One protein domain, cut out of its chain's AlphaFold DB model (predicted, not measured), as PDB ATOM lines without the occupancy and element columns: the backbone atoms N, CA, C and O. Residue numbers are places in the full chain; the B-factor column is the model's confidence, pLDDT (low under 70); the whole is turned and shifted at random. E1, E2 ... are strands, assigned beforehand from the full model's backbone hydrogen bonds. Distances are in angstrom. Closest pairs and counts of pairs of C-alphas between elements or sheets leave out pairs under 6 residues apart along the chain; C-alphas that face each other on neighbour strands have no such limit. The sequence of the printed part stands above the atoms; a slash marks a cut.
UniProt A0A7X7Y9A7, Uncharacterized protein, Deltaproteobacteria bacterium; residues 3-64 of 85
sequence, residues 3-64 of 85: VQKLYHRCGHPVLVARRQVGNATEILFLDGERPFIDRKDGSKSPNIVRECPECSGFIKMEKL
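What this domain is: This is residues 3 to 64 of the 85 residues of an uncharacterized protein of Deltaproteobacteria bacterium (UniProt A0A7X7Y9A7). A twisted sheet of three strands, E1, E2 and E3, has the tip of its long E2-E3 hairpin sticking out at residues 20 to 25, while a small hairpin of E4 and E5 reaches off from the other end of E3 as a second arm. A tail with no named element, residues 47 to 64, loops back past E3 toward E1. The printed part has 62 residues with five named strands, E1 to E5 in order, and no named helix; the class is all strand, with 28 residues in named elements, under half. Both sheets, E1 - E2 - E3 and E4 - E5, are antiparallel. The whole is flat, 33 by 32 by 16 A, and only just compact, close to loose, with a radius of gyration of the C-alphas of 12.3 A.

Where its parts are: Find C-alpha 3 at (8.323, -23.064, 25.450); from there E1 runs to residue 7. E2, residues 13 to 21, covers 24.9 A, and E3, residues 24 to 31, returns over 22.7 A to C-alpha 31 at (14.972, -13.333, 26.392). E4 is residues 36 to 38; E5 is residues 44 to 46, ending at (20.057, -20.348, 26.580).

How they stand to each other: E1, E2 and E3 form a meander, each strand the antiparallel neighbour of the one before. In the hairpin E1 and E2, at 147 degrees, look for N 4 and O 16, 2.9 A apart. In the hairpin E2 and E3, at 155 degrees, N 17 and O 28 are 2.8 A apart. The sheet is only just strongly twisted, its C-alphas up to 4.1 A off its best plane. E3 and E4 meet only through their link. In the hairpin E4 and E5, N 37 and O 45 are 2.8 A apart. The closest C-alphas of E3 and E5, Leu 30 and Pro 46, are 6.8 A apart; E5 is apart from E1 and E2.

The domain as a whole: The two C-alphas farthest apart, Asp 41 and Glu 62, are 35.2 A apart. The printed part has no cut, and the four links between strands are tight. Its mean pLDDT is 87.4, and no printed residue is under 70.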
ATOM      1  N   VAL A   3       7.955 -24.482  25.401       84.31
ATOM      2  CA  VAL A   3       8.323 -23.064  25.450       84.31
ATOM      3  C   VAL A   3       7.061 -22.246  25.215       84.31
ATOM      4  O   VAL A   3       6.349 -22.481  24.243       84.31
ATOM      5  N   GLN A   4       6.768 -21.317  26.118       89.44
ATOM      6  CA  GLN A   4       5.634 -20.401  26.006       89.44
ATOM      7  C   GLN A   4       6.144 -18.974  25.862       89.44
ATOM      8  O   GLN A   4       7.045 -18.560  26.587       89.44
ATOM      9  N   LYS A   5       5.564 -18.213  24.936       90.56
ATOM     10  CA  LYS A   5       5.861 -16.789  24.786       90.56
ATOM     11  C   LYS A   5       4.905 -15.987  25.658       90.56
ATOM     12  O   LYS A   5       3.698 -16.065  25.466       90.56
ATOM     13  N   LEU A   6       5.464 -15.229  26.587       93.06
ATOM     14  CA  LEU A   6       4.759 -14.281  27.437       93.06
ATOM     15  C   LEU A   6       5.375 -12.888  27.264       93.06
ATOM     16  O   LEU A   6       6.332 -12.700  26.511       93.06
ATOM     17  N   TYR A   7       4.825 -11.908  27.965       91.38
ATOM     18  CA  TYR A   7       5.231 -10.514  27.881       91.38
ATOM     19  C   TYR A   7       5.431  -9.923  29.269       91.38
ATOM     20  O   TYR A   7       4.647 -10.153  30.187       91.38
ATOM     21  N   HIS A   8       6.484  -9.135  29.433       90.50
ATOM     22  CA  HIS A   8       6.652  -8.305  30.613       90.50
ATOM     23  C   HIS A   8       5.668  -7.124  30.579       90.50
ATOM     24  O   HIS A   8       5.178  -6.744  29.515       90.50
ATOM     25  N   ARG A   9       5.422  -6.484  31.730       87.06
ATOM     26  CA  ARG A   9       4.524  -5.315  31.841       87.06
ATOM     27  C   ARG A   9       4.884  -4.154  30.904       87.06
ATOM     28  O   ARG A   9       4.023  -3.357  30.570       87.06
ATOM     29  N   CYS A  10       6.154  -4.043  30.506       87.12
ATOM     30  CA  CYS A  10       6.623  -3.018  29.569       87.12
ATOM     31  C   CYS A  10       6.389  -3.385  28.094       87.12
ATOM     32  O   CYS A  10       6.672  -2.574  27.223       87.12
ATOM     33  N   GLY A  11       5.905  -4.596  27.800       85.69
ATOM     34  CA  GLY A  11       5.726  -5.091  26.434       85.69
ATOM     35  C   GLY A  11       6.864  -5.965  25.909       85.69
ATOM     36  O   GLY A  11       6.721  -6.520  24.818       85.69
ATOM     37  N   HIS A  12       7.952  -6.131  26.672       89.44
ATOM     38  CA  HIS A  12       9.093  -6.963  26.272       89.44
ATOM     39  C   HIS A  12       8.711  -8.449  26.200       89.44
ATOM     40  O   HIS A  12       8.151  -8.963  27.175       89.44
ATOM     41  N   PRO A  13       8.993  -9.164  25.097       91.25
ATOM     42  CA  PRO A  13       8.715 -10.591  25.000       91.25
ATOM     43  C   PRO A  13       9.663 -11.409  25.889       91.25
ATOM     44  O   PRO A  13      10.876 -11.221  25.882       91.25
ATOM     45  N   VAL A  14       9.109 -12.374  26.618       92.38
ATOM     46  CA  VAL A  14       9.842 -13.310  27.480       92.38
ATOM     47  C   VAL A  14       9.429 -14.732  27.118       92.38
ATOM     48  O   VAL A  14       8.242 -15.054  27.073       92.38
ATOM     49  N   LEU A  15      10.402 -15.599  26.862       92.38
ATOM     50  CA  LEU A  15      10.164 -17.005  26.547       92.38
ATOM     51  C   LEU A  15      10.325 -17.850  27.812       92.38
ATOM     52  O   LEU A  15      11.399 -17.926  28.395       92.38
ATOM     53  N   VAL A  16       9.256 -18.509  28.238       91.56
ATOM     54  CA  VAL A  16       9.252 -19.395  29.402       91.56
ATOM     55  C   VAL A  16       9.458 -20.826  28.938       91.56
ATOM     56  O   VAL A  16       8.558 -21.432  28.353       91.56
ATOM     57  N   ALA A  17      10.635 -21.380  29.204       89.88
ATOM     58  CA  ALA A  17      10.969 -22.762  28.902       89.88
ATOM     59  C   ALA A  17      10.830 -23.629  30.156       89.88
ATOM     60  O   ALA A  17      11.417 -23.336  31.195       89.88
ATOM     61  N   ARG A  18      10.074 -24.726  30.060       89.19
ATOM     62  CA  ARG A  18       9.995 -25.740  31.120       89.19
ATOM     63  C   ARG A  18      10.870 -26.933  30.753       89.19
ATOM     64  O   ARG A  18      10.680 -27.541  29.691       89.19
ATOM     65  N   ARG A  19      11.824 -27.260  31.624       85.75
ATOM     66  CA  ARG A  19      12.756 -28.381  31.460       85.75
ATOM     67  C   ARG A  19      12.608 -29.349  32.630       85.75
ATOM     68  O   ARG A  19      12.609 -28.935  33.779       85.75
ATOM     69  N   GLN A  20      12.509 -30.643  32.338       85.38
ATOM     70  CA  GLN A  20      12.637 -31.674  33.367       85.38
ATOM     71  C   GLN A  20      14.115 -31.870  33.710       85.38
ATOM     72  O   GLN A  20      14.943 -32.074  32.817       85.38
ATOM     73  N   VAL A  21      14.435 -31.790  34.997       82.75
ATOM     74  CA  VAL A  21      15.763 -32.038  35.558       82.75
ATOM     75  C   VAL A  21      15.588 -33.098  36.646       82.75
ATOM     76  O   VAL A  21      15.202 -32.802  37.776       82.75
ATOM     77  N   GLY A  22      15.788 -34.365  36.272       84.06
ATOM     78  CA  GLY A  22      15.443 -35.509  37.120       84.06
ATOM     79  C   GLY A  22      13.934 -35.577  37.382       84.06
ATOM     80  O   GLY A  22      13.141 -35.510  36.447       84.06
ATOM     81  N   ASN A  23      13.547 -35.655  38.658       86.94
ATOM     82  CA  ASN A  23      12.140 -35.659  39.089       86.94
ATOM     83  C   ASN A  23      11.548 -34.245  39.257       86.94
ATOM     84  O   ASN A  23      10.366 -34.110  39.567       86.94
ATOM     85  N   ALA A  24      12.351 -33.190  39.080       84.50
ATOM     86  CA  ALA A  24      11.921 -31.805  39.227       84.50
ATOM     87  C   ALA A  24      11.676 -31.138  37.864       84.50
ATOM     88  O   ALA A  24      12.292 -31.482  36.854       84.50
ATOM     89  N   THR A  25      10.780 -30.148  37.836       85.31
ATOM     90  CA  THR A  25      10.578 -29.276  36.670       85.31
ATOM     91  C   THR A  25      11.197 -27.916  36.953       85.31
ATOM     92  O   THR A  25      10.744 -27.201  37.843       85.31
ATOM     93  N   GLU A  26      12.218 -27.553  36.184       86.88
ATOM     94  CA  GLU A  26      12.842 -26.236  36.219       86.88
ATOM     95  C   GLU A  26      12.157 -25.307  35.208       86.88
ATOM     96  O   GLU A  26      11.890 -25.684  34.059       86.88
ATOM     97  N   ILE A  27      11.861 -24.083  35.645       88.88
ATOM     98  CA  ILE A  27      11.311 -23.022  34.803       88.88
ATOM     99  C   ILE A  27      12.433 -22.034  34.504       88.88
ATOM    100  O   ILE A  27      12.995 -21.424  35.411       88.88
ATOM    101  N   LEU A  28      12.732 -21.865  33.222       90.00
ATOM    102  CA  LEU A  28      13.741 -20.946  32.722       90.00
ATOM    103  C   LEU A  28      13.058 -19.792  31.990       90.00
ATOM    104  O   LEU A  28      12.208 -20.012  31.125       90.00
ATOM    105  N   PHE A  29      13.454 -18.568  32.323       91.19
ATOM    106  CA  PHE A  29      13.029 -17.359  31.623       91.19
ATOM    107  C   PHE A  29      14.121 -16.956  30.644       91.19
ATOM    108  O   PHE A  29      15.252 -16.693  31.047       91.19
ATOM    109  N   LEU A  30      13.785 -16.947  29.362       91.12
ATOM    110  CA  LEU A  30      14.677 -16.603  28.270       91.12
ATOM    111  C   LEU A  30      14.265 -15.274  27.657       91.12
ATOM    112  O   LEU A  30      13.078 -14.936  27.612       91.12
ATOM    113  N   ASP A  31      15.249 -14.545  27.146       89.81
ATOM    114  CA  ASP A  31      14.972 -13.333  26.392       89.81
ATOM    115  C   ASP A  31      14.216 -13.664  25.095       89.81
ATOM    116  O   ASP A  31      14.592 -14.578  24.355       89.81
ATOM    117  N   GLY A  32      13.117 -12.955  24.834       86.25
ATOM    118  CA  GLY A  32      12.270 -13.231  23.677       86.25
ATOM    119  C   GLY A  32      12.841 -12.755  22.344       86.25
ATOM    120  O   GLY A  32      12.424 -13.276  21.311       86.25
ATOM    121  N   GLU A  33      13.771 -11.799  22.349       86.50
ATOM    122  CA  GLU A  33      14.429 -11.300  21.136       86.50
ATOM    123  C   GLU A  33      15.738 -12.042  20.857       86.50
ATOM    124  O   GLU A  33      16.077 -12.318  19.705       86.50
ATOM    125  N   ARG A  34      16.465 -12.407  21.914       85.62
ATOM    126  CA  ARG A  34      17.742 -13.126  21.855       85.62
ATOM    127  C   ARG A  34      17.724 -14.334  22.792       85.62
ATOM    128  O   ARG A  34      18.405 -14.314  23.814       85.62
ATOM    129  N   PRO A  35      17.001 -15.414  22.453       83.75
ATOM    130  CA  PRO A  35      16.854 -16.583  23.327       83.75
ATOM    131  C   PRO A  35      18.136 -17.388  23.548       83.75
ATOM    132  O   PRO A  35      18.191 -18.201  24.472       83.75
ATOM    133  N   PHE A  36      19.162 -17.185  22.721       87.94
ATOM    134  CA  PHE A  36      20.433 -17.896  22.803       87.94
ATOM    135  C   PHE A  36      21.600 -16.910  22.766       87.94
ATOM    136  O   PHE A  36      21.548 -15.913  22.050       87.94
ATOM    137  N   ILE A  37      22.648 -17.215  23.528       87.25
ATOM    138  CA  ILE A  37      23.935 -16.521  23.503       87.25
ATOM    139  C   ILE A  37      24.967 -17.479  22.914       87.25
ATOM    140  O   ILE A  37      25.103 -18.618  23.378       87.25
ATOM    141  N   ASP A  38      25.713 -17.000  21.926       87.56
ATOM    142  CA  ASP A  38      26.882 -17.688  21.394       87.56
ATOM    143  C   ASP A  38      28.038 -17.584  22.400       87.56
ATOM    144  O   ASP A  38      28.482 -16.494  22.776       87.56
ATOM    145  N   ARG A  39      28.521 -18.730  22.886       83.62
ATOM    146  CA  ARG A  39      29.738 -18.783  23.701       83.62
ATOM    147  C   ARG A  39      30.967 -18.726  22.802       83.62
ATOM    148  O   ARG A  39      30.921 -19.110  21.639       83.62
ATOM    149  N   LYS A  40      32.104 -18.327  23.384       79.00
ATOM    150  CA  LYS A  40      33.417 -18.289  22.707       79.00
ATOM    151  C   LYS A  40      33.832 -19.626  22.075       79.00
ATOM    152  O   LYS A  40      34.649 -19.633  21.170       79.00
ATOM    153  N   ASP A  41      33.248 -20.724  22.544       81.19
ATOM    154  CA  ASP A  41      33.472 -22.095  22.076       81.19
ATOM    155  C   ASP A  41      32.595 -22.482  20.859       81.19
ATOM    156  O   ASP A  41      32.604 -23.619  20.409       81.19
ATOM    157  N   GLY A  42      31.765 -21.565  20.346       80.19
ATOM    158  CA  GLY A  42      30.803 -21.836  19.266       80.19
ATOM    159  C   GLY A  42      29.525 -22.556  19.722       80.19
ATOM    160  O   GLY A  42      28.591 -22.731  18.941       80.19
ATOM    161  N   SER A  43      29.441 -22.939  20.998       83.94
ATOM    162  CA  SER A  43      28.237 -23.521  21.591       83.94
ATOM    163  C   SER A  43      27.178 -22.456  21.908       83.94
ATOM    164  O   SER A  43      27.473 -21.388  22.448       83.94
ATOM    165  N   LYS A  44      25.911 -22.763  21.611       85.38
ATOM    166  CA  LYS A  44      24.763 -21.904  21.943       85.38
ATOM    167  C   LYS A  44      24.232 -22.252  23.323       85.38
ATOM    168  O   LYS A  44      23.841 -23.390  23.575       85.38
ATOM    169  N   SER A  45      24.207 -21.271  24.216       84.38
ATOM    170  CA  SER A  45      23.591 -21.411  25.537       84.38
ATOM    171  C   SER A  45      22.287 -20.626  25.614       84.38
ATOM    172  O   SER A  45      22.202 -19.554  25.020       84.38
ATOM    173  N   PRO A  46      21.271 -21.118  26.340       86.25
ATOM    174  CA  PRO A  46      20.057 -20.348  26.580       86.25
ATOM    175  C   PRO A  46      20.382 -19.019  27.278       86.25
ATOM    176  O   PRO A  46      21.123 -18.996  28.264       86.25
ATOM    177  N   ASN A  47      19.820 -17.923  26.771       89.44
ATOM    178  CA  ASN A  47      19.953 -16.592  27.354       89.44
ATOM    179  C   ASN A  47      18.992 -16.434  28.536       89.44
ATOM    180  O   ASN A  47      17.876 -15.942  28.373       89.44
ATOM    181  N   ILE A  48      19.400 -16.915  29.708       88.88
ATOM    182  CA  ILE A  48      18.563 -16.875  30.906       88.88
ATOM    183  C   ILE A  48      18.585 -15.464  31.495       88.88
ATOM    184  O   ILE A  48      19.623 -14.994  31.960       88.88
ATOM    185  N   VAL A  49      17.421 -14.817  31.529       89.25
ATOM    186  CA  VAL A  49      17.242 -13.457  32.047       89.25
ATOM    187  C   VAL A  49      16.424 -13.474  33.335       89.25
ATOM    188  O   VAL A  49      15.365 -14.091  33.420       89.25
ATOM    189  N   ARG A  50      16.923 -12.788  34.368       88.88
ATOM    190  CA  ARG A  50      16.194 -12.560  35.633       88.88
ATOM    191  C   ARG A  50      15.504 -11.200  35.669       88.88
ATOM    192  O   ARG A  50      14.516 -11.019  36.377       88.88
ATOM    193  N   GLU A  51      16.021 -10.264  34.888       90.38
ATOM    194  CA  GLU A  51      15.560  -8.888  34.794       90.38
ATOM    195  C   GLU A  51      15.278  -8.564  33.331       90.38
ATOM    196  O   GLU A  51      15.965  -9.037  32.425       90.38
ATOM    197  N   CYS A  52      14.229  -7.786  33.100       87.56
ATOM    198  CA  CYS A  52      13.842  -7.349  31.774       87.56
ATOM    199  C   CYS A  52      14.886  -6.355  31.237       87.56
ATOM    200  O   CYS A  52      15.108  -5.337  31.891       87.56
ATOM    201  N   PRO A  53      15.481  -6.586  30.054       86.31
ATOM    202  CA  PRO A  53      16.512  -5.698  29.513       86.31
ATOM    203  C   PRO A  53      15.987  -4.295  29.167       86.31
ATOM    204  O   PRO A  53      16.755  -3.343  29.186       86.31
ATOM    205  N   GLU A  54      14.685  -4.149  28.903       86.56
ATOM    206  CA  GLU A  54      14.062  -2.866  28.536       86.56
ATOM    207  C   GLU A  54      13.789  -1.941  29.729       86.56
ATOM    208  O   GLU A  54      13.840  -0.723  29.604       86.56
ATOM    209  N   CYS A  55      13.432  -2.491  30.893       86.81
ATOM    210  CA  CYS A  55      12.975  -1.679  32.032       86.81
ATOM    211  C   CYS A  55      13.569  -2.096  33.380       86.81
ATOM    212  O   CYS A  55      13.079  -1.656  34.421       86.81
ATOM    213  N   SER A  56      14.555  -3.000  33.363       87.00
ATOM    214  CA  SER A  56      15.227  -3.573  34.540       87.00
ATOM    215  C   SER A  56      14.268  -4.165  35.583       87.00
ATOM    216  O   SER A  56      14.600  -4.323  36.751       87.00
ATOM    217  N   GLY A  57      13.036  -4.485  35.180       86.62
ATOM    218  CA  GLY A  57      12.036  -5.078  36.057       86.62
ATOM    219  C   GLY A  57      12.292  -6.567  36.262       86.62
ATOM    220  O   GLY A  57      12.599  -7.278  35.309       86.62
ATOM    221  N   PHE A  58      12.114  -7.057  37.487       89.44
ATOM    222  CA  PHE A  58      12.224  -8.486  37.780       89.44
ATOM    223  C   PHE A  58      11.214  -9.317  36.983       89.44
ATOM    224  O   PHE A  58      10.003  -9.080  37.051       89.44
ATOM    225  N   ILE A  59      11.713 -10.350  36.308       89.00
ATOM    226  CA  ILE A  59      10.900 -11.323  35.585       89.00
ATOM    227  C   ILE A  59      10.448 -12.400  36.575       89.00
ATOM    228  O   ILE A  59      11.252 -13.152  37.121       89.00
ATOM    229  N   LYS A  60       9.137 -12.473  36.808       88.06
ATOM    230  CA  LYS A  60       8.493 -13.532  37.593       88.06
ATOM    231  C   LYS A  60       7.303 -14.070  36.821       88.06
ATOM    232  O   LYS A  60       6.562 -13.280  36.247       88.06
ATOM    233  N   MET A  61       7.086 -15.385  36.868       86.25
ATOM    234  CA  MET A  61       5.976 -16.061  36.180       86.25
ATOM    235  C   MET A  61       4.623 -15.379  36.439       86.25
ATOM    236  O   MET A  61       3.876 -15.121  35.507       86.25
ATOM    237  N   GLU A  62       4.353 -15.026  37.699       87.62
ATOM    238  CA  GLU A  62       3.119 -14.365  38.154       87.62
ATOM    239  C   GLU A  62       2.909 -12.951  37.575       87.62
ATOM    240  O   GLU A  62       1.793 -12.444  37.573       87.62
ATOM    241  N   LYS A  63       3.979 -12.299  37.099       86.00
ATOM    242  CA  LYS A  63       3.963 -10.930  36.555       86.00
ATOM    243  C   LYS A  63       4.011 -10.893  35.030       86.00
ATOM    244  O   LYS A  63       4.025  -9.808  34.450       86.00
ATOM    245  N   LEU A  64       4.102 -12.056  34.386       89.38
ATOM    246  CA  LEU A  64       4.136 -12.166  32.938       89.38
ATOM    247  C   LEU A  64       2.718 -12.247  32.377       89.38
ATOM    248  O   LEU A  64       1.849 -12.944  32.895       89.38
TER     249      LEU A  64